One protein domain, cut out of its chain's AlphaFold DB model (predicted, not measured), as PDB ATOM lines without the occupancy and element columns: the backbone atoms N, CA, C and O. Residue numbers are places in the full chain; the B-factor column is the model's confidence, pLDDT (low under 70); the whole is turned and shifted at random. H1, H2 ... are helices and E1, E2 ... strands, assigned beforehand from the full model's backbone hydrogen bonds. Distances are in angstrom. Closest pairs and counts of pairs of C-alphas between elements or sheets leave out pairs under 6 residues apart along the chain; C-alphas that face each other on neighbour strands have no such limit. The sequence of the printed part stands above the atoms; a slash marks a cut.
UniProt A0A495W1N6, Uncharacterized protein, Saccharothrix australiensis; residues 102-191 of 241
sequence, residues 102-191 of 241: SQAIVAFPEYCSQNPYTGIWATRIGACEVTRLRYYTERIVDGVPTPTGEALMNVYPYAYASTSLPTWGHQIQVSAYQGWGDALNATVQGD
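Overview. This is residues 102 to 191 of the 241 residues of an uncharacterized protein of Saccharothrix australiensis (UniProt A0A495W1N6). A long, narrow, twisted ribbon of antiparallel strands makes the length of this domain: E4 runs through it with E5 along one side, while E3 and then the short hairpin E1 and E2 share the other side. The short helix H1 grazes the sheet near E1 and E2, H2 sits over E4, and after H2 the chain turns back with E6. The printed part has 90 residues, with two named helices and six named strands in the order H1 E1 E2 E3 E4 E5 H2 E6; the class is mostly strand. The whole is loose, with a radius of gyration of the C-alphas of 17.0 A, and a rod spanning 61 by 25 by 23 A.

Along the chain. H1 is residues 110 to 113, with C-alpha 110 at (-19.271, 12.258, 25.381). E1 is residues 121 to 123 and E2 is residues 126 to 128. E3, residues 131 to 141, is 32.2 A long. E4, residues 144 to 162, is 52.8 A long from C-alpha 144 at (11.723, 41.288, 38.963), and bends by 62 degrees at residue 148. E5, residues 165 to 181, is 45.2 A long and bends by 61 degrees at residue 178. H2 is residues 182 to 185, and E6 is residues 187 to 190, with C-alpha 190 at (-18.558, 35.016, 36.170).

Arrangement. The sheet is branched, with E4 the strand of three neighbours. E3, E4 and E5 form a meander, each strand the antiparallel neighbour of the one before. In the hairpin E3 and E4, N 133 and O 153 are 2.8 A apart; in the hairpin E4 and E5, N 156 and O 173 are 2.8 A apart. The pairing is staggered: E4 pairs with E3 over residues 144 to 155 and with E2 over residues 158 to 160, where N 127 and O 159 are 2.8 A apart. E1 and E2 are a hairpin, with N 121 and O 128 2.8 A apart. E2 runs on into E3 across a break of 2 residues, at 39 degrees. H1 only grazes the sheet, with residues 111 to 113. H2 lies over E4 at a height over the sheet of 6.1 A; their closest C-alphas, of Gly 149 and Ala 183, are 4.6 A apart. H1 and H2 are too short for an O i to N i+4 pair; each has its 1 O i to N i+3 pair within hydrogen-bond range. E6 pairs with no named strand, and H2 and E6 meet only through their link.

Size, cuts and confidence. The two C-alphas farthest apart, those of Asp 142 and Ser 164, are 61.3 A apart. The printed part has no cut, and no link is long. The mean pLDDT of the printed part is 85.6, and residues 102 to 105 are under 70.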
ATOM      1  N   SER A 102     -20.563  17.068  40.923       47.12
ATOM      2  CA  SER A 102     -21.976  16.996  41.362       47.12
ATOM      3  C   SER A 102     -22.820  18.282  41.270       47.12
ATOM      4  O   SER A 102     -23.944  18.330  41.765       47.12
ATOM      5  N   GLN A 103     -22.284  19.344  40.674       50.88
ATOM      6  CA  GLN A 103     -22.893  20.660  40.533       50.88
ATOM      7  C   GLN A 103     -23.213  21.034  39.087       50.88
ATOM      8  O   GLN A 103     -23.810  22.087  38.864       50.88
ATOM      9  N   ALA A 104     -22.817  20.221  38.108       61.00
ATOM     10  CA  ALA A 104     -23.304  20.417  36.758       61.00
ATOM     11  C   ALA A 104     -24.775  19.994  36.664       61.00
ATOM     12  O   ALA A 104     -25.153  18.928  37.142       61.00
ATOM     13  N   ILE A 105     -25.601  20.847  36.055       67.69
ATOM     14  CA  ILE A 105     -27.039  20.584  35.897       67.69
ATOM     15  C   ILE A 105     -27.250  19.413  34.932       67.69
ATOM     16  O   ILE A 105     -28.124  18.577  35.151       67.69
ATOM     17  N   VAL A 106     -26.438  19.350  33.876       79.81
ATOM     18  CA  VAL A 106     -26.458  18.294  32.860       79.81
ATOM     19  C   VAL A 106     -25.052  17.731  32.707       79.81
ATOM     20  O   VAL A 106     -24.088  18.483  32.816       79.81
ATOM     21  N   ALA A 107     -24.923  16.426  32.459       84.06
ATOM     22  CA  ALA A 107     -23.642  15.774  32.185       84.06
ATOM     23  C   ALA A 107     -22.975  16.309  30.900       84.06
ATOM     24  O   ALA A 107     -23.644  16.823  30.003       84.06
ATOM     25  N   PHE A 108     -21.645  16.205  30.817       85.06
ATOM     26  CA  PHE A 108     -20.890  16.762  29.701       85.06
ATOM     27  C   PHE A 108     -20.978  15.757  28.570       85.06
ATOM     28  O   PHE A 108     -20.768  14.568  28.826       85.06
ATOM     29  N   PRO A 109     -21.282  16.182  27.341       85.75
ATOM     30  CA  PRO A 109     -21.493  15.222  26.281       85.75
ATOM     31  C   PRO A 109     -20.223  14.456  25.926       85.75
ATOM     32  O   PRO A 109     -19.151  15.040  25.748       85.75
ATOM     33  N   GLU A 110     -20.375  13.148  25.738       86.75
ATOM     34  CA  GLU A 110     -19.271  12.258  25.381       86.75
ATOM     35  C   GLU A 110     -18.613  12.657  24.053       86.75
ATOM     36  O   GLU A 110     -17.392  12.643  23.924       86.75
ATOM     37  N   TYR A 111     -19.401  13.126  23.081       83.50
ATOM     38  CA  TYR A 111     -18.864  13.584  21.798       83.50
ATOM     39  C   TYR A 111     -17.895  14.772  21.939       83.50
ATOM     40  O   TYR A 111     -17.034  14.952  21.082       83.50
ATOM     41  N   CYS A 112     -17.993  15.565  23.012       86.50
ATOM     42  CA  CYS A 112     -17.028  16.625  23.305       86.50
ATOM     43  C   CYS A 112     -15.833  16.122  24.113       86.50
ATOM     44  O   CYS A 112     -14.712  16.565  23.872       86.50
ATOM     45  N   SER A 113     -16.030  15.191  25.051       83.31
ATOM     46  CA  SER A 113     -14.916  14.628  25.827       83.31
ATOM     47  C   SER A 113     -14.004  13.723  24.994       83.31
ATOM     48  O   SER A 113     -12.822  13.623  25.307       83.31
ATOM     49  N   GLN A 114     -14.521  13.117  23.921       84.50
ATOM     50  CA  GLN A 114     -13.744  12.343  22.946       84.50
ATOM     51  C   GLN A 114     -12.968  13.218  21.948       84.50
ATOM     52  O   GLN A 114     -12.035  12.733  21.314       84.50
ATOM     53  N   ASN A 115     -13.314  14.504  21.828       82.50
ATOM     54  CA  ASN A 115     -12.664  15.443  20.912       82.50
ATOM     55  C   ASN A 115     -12.129  16.693  21.639       82.50
ATOM     56  O   ASN A 115     -12.392  17.825  21.213       82.50
ATOM     57  N   PRO A 116     -11.384  16.541  22.747       83.56
ATOM     58  CA  PRO A 116     -11.006  17.681  23.561       83.56
ATOM     59  C   PRO A 116     -10.020  18.574  22.795       83.56
ATOM     60  O   PRO A 116      -9.163  18.083  22.061       83.56
ATOM     61  N   TYR A 117     -10.129  19.894  22.977       83.75
ATOM     62  CA  TYR A 117      -9.200  20.888  22.422       83.75
ATOM     63  C   TYR A 117      -9.113  20.945  20.888       83.75
ATOM     64  O   TYR A 117      -8.170  21.501  20.332       83.75
ATOM     65  N   THR A 118     -10.113  20.402  20.194       84.94
ATOM     66  CA  THR A 118     -10.216  20.451  18.723       84.94
ATOM     67  C   THR A 118     -11.200  21.519  18.231       84.94
ATOM     68  O   THR A 118     -11.570  21.542  17.059       84.94
ATOM     69  N   GLY A 119     -11.600  22.430  19.123       86.75
ATOM     70  CA  GLY A 119     -12.573  23.488  18.871       86.75
ATOM     71  C   GLY A 119     -13.983  23.125  19.332       86.75
ATOM     72  O   GLY A 119     -14.180  22.270  20.200       86.75
ATOM     73  N   ILE A 120     -14.968  23.819  18.763       90.12
ATOM     74  CA  ILE A 120     -16.379  23.676  19.125       90.12
ATOM     75  C   ILE A 120     -16.982  22.467  18.407       90.12
ATOM     76  O   ILE A 120     -16.946  22.377  17.180       90.12
ATOM     77  N   TRP A 121     -17.625  21.593  19.174       89.94
ATOM     78  CA  TRP A 121     -18.427  20.479  18.678       89.94
ATOM     79  C   TRP A 121     -19.895  20.724  18.969       89.94
ATOM     80  O   TRP A 121     -20.276  21.019  20.104       89.94
ATOM     81  N   ALA A 122     -20.734  20.580  17.947       92.38
ATOM     82  CA  ALA A 122     -22.145  20.911  18.040       92.38
ATOM     83  C   ALA A 122     -23.049  19.861  17.391       92.38
ATOM     84  O   ALA A 122     -22.702  19.200  16.417       92.38
ATOM     85  N   THR A 123     -24.250  19.766  17.941       91.06
ATOM     86  CA  THR A 123     -25.413  19.061  17.410       91.06
ATOM     87  C   THR A 123     -26.566  20.058  17.287       91.06
ATOM     88  O   THR A 123     -26.448  21.222  17.675       91.06
ATOM     89  N   ARG A 124     -27.733  19.606  16.812       88.38
ATOM     90  CA  ARG A 124     -28.935  20.452  16.747       88.38
ATOM     91  C   ARG A 124     -29.353  21.031  18.108       88.38
ATOM     92  O   ARG A 124     -29.982  22.084  18.139       88.38
ATOM     93  N   ILE A 125     -29.046  20.344  19.208       89.88
ATOM     94  CA  ILE A 125     -29.539  20.675  20.555       89.88
ATOM     95  C   ILE A 125     -28.425  20.944  21.566       89.88
ATOM     96  O   ILE A 125     -28.690  21.025  22.762       89.88
ATOM     97  N   GLY A 126     -27.176  21.071  21.129       91.12
ATOM     98  CA  GLY A 126     -26.102  21.375  22.060       91.12
ATOM     99  C   GLY A 126     -24.780  21.666  21.387       91.12
ATOM    100  O   GLY A 126     -24.520  21.179  20.293       91.12
ATOM    101  N   ALA A 127     -23.942  22.442  22.057       93.19
ATOM    102  CA  ALA A 127     -22.598  22.776  21.620       93.19
ATOM    103  C   ALA A 127     -21.660  22.822  22.826       93.19
ATOM    104  O   ALA A 127     -22.017  23.368  23.869       93.19
ATOM    105  N   CYS A 128     -20.471  22.252  22.688       91.50
ATOM    106  CA  CYS A 128     -19.448  22.270  23.723       91.50
ATOM    107  C   CYS A 128     -18.050  22.379  23.125       91.50
ATOM    108  O   CYS A 128     -17.823  22.126  21.945       91.50
ATOM    109  N   GLU A 129     -17.117  22.777  23.974       89.69
ATOM    110  CA  GLU A 129     -15.691  22.859  23.689       89.69
ATOM    111  C   GLU A 129     -14.948  22.397  24.947       89.69
ATOM    112  O   GLU A 129     -15.505  22.398  26.046       89.69
ATOM    113  N   VAL A 130     -13.697  21.976  24.790       86.50
ATOM    114  CA  VAL A 130     -12.780  21.799  25.915       86.50
ATOM    115  C   VAL A 130     -11.572  22.675  25.651       86.50
ATOM    116  O   VAL A 130     -10.870  22.462  24.666       86.50
ATOM    117  N   THR A 131     -11.326  23.639  26.529       87.12
ATOM    118  CA  THR A 131     -10.212  24.585  26.399       87.12
ATOM    119  C   THR A 131      -9.301  24.464  27.611       87.12
ATOM    120  O   THR A 131      -9.779  24.238  28.725       87.12
ATOM    121  N   ARG A 132      -7.990  24.623  27.420       86.06
ATOM    122  CA  ARG A 132      -7.029  24.645  28.523       86.06
ATOM    123  C   ARG A 132      -6.708  26.080  28.920       86.06
ATOM    124  O   ARG A 132      -6.581  26.961  28.072       86.06
ATOM    125  N   LEU A 133      -6.581  26.299  30.220       87.31
ATOM    126  CA  LEU A 133      -6.152  27.554  30.812       87.31
ATOM    127  C   LEU A 133      -4.912  27.329  31.672       87.31
ATOM    128  O   LEU A 133      -4.810  26.332  32.389       87.31
ATOM    129  N   ARG A 134      -4.004  28.299  31.652       90.31
ATOM    130  CA  ARG A 134      -2.926  28.439  32.629       90.31
ATOM    131  C   ARG A 134      -3.187  29.699  33.436       90.31
ATOM    132  O   ARG A 134      -3.186  30.794  32.890       90.31
ATOM    133  N   TYR A 135      -3.416  29.538  34.729       91.94
ATOM    134  CA  TYR A 135      -3.499  30.644  35.672       91.94
ATOM    135  C   TYR A 135      -2.221  30.687  36.492       91.94
ATOM    136  O   TYR A 135      -1.844  29.678  37.080       91.94
ATOM    137  N   TYR A 136      -1.548  31.825  36.550       93.62
ATOM    138  CA  TYR A 136      -0.333  31.965  37.343       93.62
ATOM    139  C   TYR A 136      -0.323  33.288  38.089       93.62
ATOM    140  O   TYR A 136      -0.954  34.266  37.690       93.62
ATOM    141  N   THR A 137       0.360  33.288  39.224       94.62
ATOM    142  CA  THR A 137       0.501  34.453  40.087       94.62
ATOM    143  C   THR A 137       1.970  34.768  40.269       94.62
ATOM    144  O   THR A 137       2.812  33.872  40.354       94.62
ATOM    145  N   GLU A 138       2.278  36.053  40.353       95.00
ATOM    146  CA  GLU A 138       3.630  36.561  40.503       95.00
ATOM    147  C   GLU A 138       3.663  37.676  41.538       95.00
ATOM    148  O   GLU A 138       2.676  38.376  41.786       95.00
ATOM    149  N   ARG A 139       4.844  37.869  42.112       95.12
ATOM    150  CA  ARG A 139       5.173  38.987  42.978       95.12
ATOM    151  C   ARG A 139       6.381  39.716  42.414       95.12
ATOM    152  O   ARG A 139       7.397  39.096  42.124       95.12
ATOM    153  N   ILE A 140       6.289  41.032  42.298       92.62
ATOM    154  CA  ILE A 140       7.392  41.885  41.866       92.62
ATOM    155  C   ILE A 140       8.326  42.096  43.061       92.62
ATOM    156  O   ILE A 140       7.969  42.743  44.042       92.62
ATOM    157  N   VAL A 141       9.529  41.538  42.997       91.94
ATOM    158  CA  VAL A 141      10.566  41.712  44.020       91.94
ATOM    159  C   VAL A 141      11.720  42.449  43.364       91.94
ATOM    160  O   VAL A 141      12.282  41.962  42.390       91.94
ATOM    161  N   ASP A 142      12.012  43.663  43.834       92.12
ATOM    162  CA  ASP A 142      13.070  44.523  43.283       92.12
ATOM    163  C   ASP A 142      12.966  44.745  41.760       92.12
ATOM    164  O   ASP A 142      13.957  44.796  41.037       92.12
ATOM    165  N   GLY A 143      11.732  44.867  41.258       88.62
ATOM    166  CA  GLY A 143      11.447  45.045  39.831       88.62
ATOM    167  C   GLY A 143      11.451  43.752  39.010       88.62
ATOM    168  O   GLY A 143      11.176  43.806  37.814       88.62
ATOM    169  N   VAL A 144      11.706  42.595  39.629       90.50
ATOM    170  CA  VAL A 144      11.723  41.288  38.963       90.50
ATOM    171  C   VAL A 144      10.439  40.510  39.279       90.50
ATOM    172  O   VAL A 144      10.161  40.245  40.456       90.50
ATOM    173  N   PRO A 145       9.648  40.107  38.266       89.75
ATOM    174  CA  PRO A 145       8.527  39.195  38.463       89.75
ATOM    175  C   PRO A 145       9.030  37.846  38.984       89.75
ATOM    176  O   PRO A 145       9.827  37.168  38.340       89.75
ATOM    177  N   THR A 146       8.578  37.465  40.176       93.50
ATOM    178  CA  THR A 146       8.895  36.185  40.811       93.50
ATOM    179  C   THR A 146       7.619  35.350  40.900       93.50
ATOM    180  O   THR A 146       6.656  35.808  41.518       93.50
ATOM    181  N   PRO A 147       7.568  34.136  40.325       92.94
ATOM    182  CA  PRO A 147       6.367  33.310  40.353       92.94
ATOM    183  C   PRO A 147       6.030  32.870  41.782       92.94
ATOM    184  O   PRO A 147       6.884  32.366  42.510       92.94
ATOM    185  N   THR A 148       4.768  33.037  42.178       95.31
ATOM    186  CA  THR A 148       4.239  32.613  43.486       95.31
ATOM    187  C   THR A 148       3.230  31.474  43.386       95.31
ATOM    188  O   THR A 148       2.879  30.866  44.398       95.31
ATOM    189  N   GLY A 149       2.778  31.141  42.179       94.38
ATOM    190  CA  GLY A 149       1.924  29.987  41.952       94.38
ATOM    191  C   GLY A 149       1.570  29.778  40.490       94.38
ATOM    192  O   GLY A 149       1.644  30.690  39.671       94.38
ATOM    193  N   GLU A 150       1.132  28.563  40.189       92.62
ATOM    194  CA  GLU A 150       0.592  28.184  38.887       92.62
ATOM    195  C   GLU A 150      -0.524  27.151  39.059       92.62
ATOM    196  O   GLU A 150      -0.444  26.274  39.915       92.62
ATOM    197  N   ALA A 151      -1.559  27.237  38.233       89.56
ATOM    198  CA  ALA A 151      -2.628  26.268  38.112       89.56
ATOM    199  C   ALA A 151      -2.927  26.014  36.631       89.56
ATOM    200  O   ALA A 151      -3.249  26.932  35.876       89.56
ATOM    201  N   LEU A 152      -2.852  24.748  36.229       86.88
ATOM    202  CA  LEU A 152      -3.311  24.281  34.931       86.88
ATOM    203  C   LEU A 152      -4.737  23.766  35.067       86.88
ATOM    204  O   LEU A 152      -5.054  22.949  35.943       86.88
ATOM    205  N   MET A 153      -5.605  24.284  34.213       85.31
ATOM    206  CA  MET A 153      -7.041  24.101  34.317       85.31
ATOM    207  C   MET A 153      -7.637  23.771  32.962       85.31
ATOM    208  O   MET A 153      -7.114  24.152  31.921       85.31
ATOM    209  N   ASN A 154      -8.783  23.109  32.991       85.94
ATOM    210  CA  ASN A 154      -9.623  22.925  31.825       85.94
ATOM    211  C   ASN A 154     -10.957  23.634  32.034       85.94
ATOM    212  O   ASN A 154     -11.480  23.673  33.153       85.94
ATOM    213  N   VAL A 155     -11.510  24.152  30.943       86.31
ATOM    214  CA  VAL A 155     -12.837  24.757  30.886       86.31
ATOM    215  C   VAL A 155     -13.725  23.908  29.998       86.31
ATOM    216  O   VAL A 155     -13.334  23.532  28.893       86.31
ATOM    217  N   TYR A 156     -14.928  23.645  30.491       85.81
ATOM    218  CA  TYR A 156     -15.949  22.832  29.847       85.81
ATOM    219  C   TYR A 156     -17.215  23.671  29.650       85.81
ATOM    220  O   TYR A 156     -18.173  23.533  30.419       85.81
ATOM    221  N   PRO A 157     -17.228  24.616  28.694       88.50
ATOM    222  CA  PRO A 157     -18.464  25.271  28.305       88.50
ATOM    223  C   PRO A 157     -19.397  24.259  27.631       88.50
ATOM    224  O   PRO A 157     -18.997  23.521  26.730       88.50
ATOM    225  N   TYR A 158     -20.661  24.243  28.046       89.06
ATOM    226  CA  TYR A 158     -21.706  23.461  27.398       89.06
ATOM    227  C   TYR A 158     -22.995  24.277  27.294       89.06
ATOM    228  O   TYR A 158     -23.570  24.709  28.294       89.06
ATOM    229  N   ALA A 159     -23.435  24.491  26.059       90.62
ATOM    230  CA  ALA A 159     -24.755  24.997  25.728       90.62
ATOM    231  C   ALA A 159     -25.645  23.816  25.338       90.62
ATOM    232  O   ALA A 159     -25.238  22.979  24.533       90.62
ATOM    233  N   TYR A 160     -26.857  23.755  25.875       89.38
ATOM    234  CA  TYR A 160     -27.791  22.660  25.632       89.38
ATOM    235  C   TYR A 160     -29.224  23.163  25.519       89.38
ATOM    236  O   TYR A 160     -29.601  24.159  26.128       89.38
ATOM    237  N   ALA A 161     -30.038  22.469  24.740       88.88
ATOM    238  CA  ALA A 161     -31.442  22.775  24.527       88.88
ATOM    239  C   ALA A 161     -32.252  21.481  24.386       88.88
ATOM    240  O   ALA A 161     -31.715  20.375  24.379       88.88
ATOM    241  N   SER A 162     -33.566  21.633  24.252       84.69
ATOM    242  CA  SER A 162     -34.470  20.558  23.842       84.69
ATOM    243  C   SER A 162     -35.120  20.939  22.520       84.69
ATOM    244  O   SER A 162     -35.419  22.108  22.294       84.69
ATOM    245  N   THR A 163     -35.420  19.962  21.663       83.50
ATOM    246  CA  THR A 163     -36.201  20.204  20.437       83.50
ATOM    247  C   THR A 163     -37.615  20.714  20.725       83.50
ATOM    248  O   THR A 163     -38.237  21.304  19.846       83.50
ATOM    249  N   SER A 164     -38.119  20.499  21.943       82.94
ATOM    250  CA  SER A 164     -39.452  20.912  22.385       82.94
ATOM    251  C   SER A 164     -39.501  22.272  23.087       82.94
ATOM    252  O   SER A 164     -40.596  22.753  23.372       82.94
ATOM    253  N   LEU A 165     -38.355  22.897  23.388       76.12
ATOM    254  CA  LEU A 165     -38.296  24.139  24.166       76.12
ATOM    255  C   LEU A 165     -37.459  25.201  23.439       76.12
ATOM    256  O   LEU A 165     -36.340  24.912  23.028       76.12
ATOM    257  N   PRO A 166     -37.921  26.462  23.351       78.50
ATOM    258  CA  PRO A 166     -37.164  27.546  22.717       78.50
ATOM    259  C   PRO A 166     -36.017  28.079  23.600       78.50
ATOM    260  O   PRO A 166     -35.507  29.174  23.371       78.50
ATOM    261  N   THR A 167     -35.645  27.356  24.656       82.12
ATOM    262  CA  THR A 167     -34.709  27.808  25.686       82.12
ATOM    263  C   THR A 167     -33.393  27.057  25.599       82.12
ATOM    264  O   THR A 167     -33.381  25.826  25.585       82.12
ATOM    265  N   TRP A 168     -32.299  27.811  25.642       84.38
ATOM    266  CA  TRP A 168     -30.950  27.280  25.782       84.38
ATOM    267  C   TRP A 168     -30.490  27.411  27.234       84.38
ATOM    268  O   TRP A 168     -30.564  28.486  27.830       84.38
ATOM    269  N   GLY A 169     -30.039  26.299  27.799       86.56
ATOM    270  CA  GLY A 169     -29.257  26.251  29.021       86.56
ATOM    271  C   GLY A 169     -27.779  26.428  28.700       86.56
ATOM    272  O   GLY A 169     -27.288  25.957  27.675       86.56
ATOM    273  N   HIS A 170     -27.069  27.108  29.591       86.75
ATOM    274  CA  HIS A 170     -25.623  27.259  29.519       86.75
ATOM    275  C   HIS A 170     -25.029  26.850  30.857       86.75
ATOM    276  O   HIS A 170     -25.496  27.286  31.911       86.75
ATOM    277  N   GLN A 171     -23.979  26.044  30.806       85.25
ATOM    278  CA  GLN A 171     -23.170  25.699  31.960       85.25
ATOM    279  C   GLN A 171     -21.693  25.814  31.605       85.25
ATOM    280  O   GLN A 171     -21.290  25.625  30.458       85.25
ATOM    281  N   ILE A 172     -20.888  26.137  32.607       84.50
ATOM    282  CA  ILE A 172     -19.435  26.170  32.500       84.50
ATOM    283  C   ILE A 172     -18.902  25.423  33.711       84.50
ATOM    284  O   ILE A 172     -19.349  25.653  34.834       84.50
ATOM    285  N   GLN A 173     -17.940  24.540  33.497       82.12
ATOM    286  CA  GLN A 173     -17.114  24.019  34.576       82.12
ATOM    287  C   GLN A 173     -15.673  24.442  34.344       82.12
ATOM    288  O   GLN A 173     -15.181  24.389  33.221       82.12
ATOM    289  N   VAL A 174     -14.999  24.820  35.425       82.81
ATOM    290  CA  VAL A 174     -13.552  25.027  35.447       82.81
ATOM    291  C   VAL A 174     -12.965  24.011  36.414       82.81
ATOM    292  O   VAL A 174     -13.424  23.909  37.552       82.81
ATOM    293  N   SER A 175     -11.982  23.237  35.965       80.38
ATOM    294  CA  SER A 175     -11.347  22.200  36.777       80.38
ATOM    295  C   SER A 175      -9.835  22.327  36.723       80.38
ATOM    296  O   SER A 175      -9.241  22.152  35.661       80.38
ATOM    297  N   ALA A 176      -9.214  22.593  37.871       82.44
ATOM    298  CA  ALA A 176      -7.764  22.543  38.017       82.44
ATOM    299  C   ALA A 176      -7.307  21.086  38.157       82.44
ATOM    300  O   ALA A 176      -7.763  20.380  39.058       82.44
ATOM    301  N   TYR A 177      -6.406  20.642  37.282       80.19
ATOM    302  CA  TYR A 177      -5.860  19.278  37.310       80.19
ATOM    303  C   TYR A 177      -4.415  19.232  37.816       80.19
ATOM    304  O   TYR A 177      -3.958  18.198  38.300       80.19
ATOM    305  N   GLN A 178      -3.698  20.355  37.761       82.69
ATOM    306  CA  GLN A 178      -2.334  20.487  38.262       82.69
ATOM    307  C   GLN A 178      -2.103  21.908  38.775       82.69
ATOM    308  O   GLN A 178      -2.722  22.853  38.297       82.69
ATOM    309  N   GLY A 179      -1.218  22.071  39.757       86.50
ATOM    310  CA  GLY A 179      -0.804  23.393  40.210       86.50
ATOM    311  C   GLY A 179      -0.129  23.408  41.577       86.50
ATOM    312  O   GLY A 179      -0.078  22.394  42.281       86.50
ATOM    313  N   TRP A 180       0.370  24.581  41.952       90.38
ATOM    314  CA  TRP A 180       1.096  24.864  43.185       90.38
ATOM    315  C   TRP A 180       0.957  26.341  43.589       90.38
ATOM    316  O   TRP A 180       0.543  27.186  42.796       90.38
ATOM    317  N   GLY A 181       1.328  26.644  44.836       92.44
ATOM    318  CA  GLY A 181       1.427  28.017  45.333       92.44
ATOM    319  C   GLY A 181       0.091  28.752  45.441       92.44
ATOM    320  O   GLY A 181      -0.969  28.136  45.599       92.44
ATOM    321  N   ASP A 182       0.157  30.079  45.360       89.06
ATOM    322  CA  ASP A 182      -0.986  30.977  45.574       89.06
ATOM    323  C   ASP A 182      -2.098  30.786  44.537       89.06
ATOM    324  O   ASP A 182      -3.278  30.980  44.841       89.06
ATOM    325  N   ALA A 183      -1.745  30.330  43.334       90.06
ATOM    326  CA  ALA A 183      -2.680  30.115  42.239       90.06
ATOM    327  C   ALA A 183      -3.802  29.116  42.580       90.06
ATOM    328  O   ALA A 183      -4.929  29.260  42.103       90.06
ATOM    329  N   LEU A 184      -3.543  28.138  43.457       87.06
ATOM    330  CA  LEU A 184      -4.555  27.167  43.891       87.06
ATOM    331  C   LEU A 184      -5.630  27.769  44.811       87.06
ATOM    332  O   LEU A 184      -6.679  27.158  45.004       87.06
ATOM    333  N   ASN A 185      -5.395  28.961  45.364       86.12
ATOM    334  CA  ASN A 185      -6.343  29.650  46.241       86.12
ATOM    335  C   ASN A 185      -7.318  30.561  45.487       86.12
ATOM    336  O   ASN A 185      -8.183  31.180  46.117       86.12
ATOM    337  N   ALA A 186      -7.190  30.652  44.162       84.62
ATOM    338  CA  ALA A 186      -8.065  31.482  43.357       84.62
ATOM    339  C   ALA A 186      -9.519  30.988  43.370       84.62
ATOM    340  O   ALA A 186      -9.844  29.834  43.662       84.62
ATOM    341  N   THR A 187     -10.410  31.936  43.100       85.19
ATOM    342  CA  THR A 187     -11.853  31.725  43.051       85.19
ATOM    343  C   THR A 187     -12.342  32.129  41.671       85.19
ATOM    344  O   THR A 187     -12.031  33.226  41.216       85.19
ATOM    345  N   VAL A 188     -13.121  31.264  41.024       80.44
ATOM    346  CA  VAL A 188     -13.771  31.593  39.748       80.44
ATOM    347  C   VAL A 188     -15.133  32.192  40.025       80.44
ATOM    348  O   VAL A 188     -15.920  31.626  40.786       80.44
ATOM    349  N   GLN A 189     -15.403  33.322  39.385       79.94
ATOM    350  CA  GLN A 189     -16.705  33.972  39.327       79.94
ATOM    351  C   GLN A 189     -16.951  34.418  37.888       79.94
ATOM    352  O   GLN A 189     -16.002  34.636  37.135       79.94
ATOM    353  N   GLY A 190     -18.213  34.545  37.500       71.81
ATOM    354  CA  GLY A 190     -18.558  35.016  36.170       71.81
ATOM    355  C   GLY A 190     -20.041  35.301  36.026       71.81
ATOM    356  O   GLY A 190     -20.872  34.794  36.773       71.81
ATOM    357  N   ASP A 191     -20.365  36.089  35.016       72.44
ATOM    358  CA  ASP A 191     -21.735  36.410  34.655       72.44
ATOM    359  C   ASP A 191     -21.960  36.021  33.198       72.44
ATOM    360  O   ASP A 191     -21.129  36.282  32.327       72.44
TER     361      ASP A 191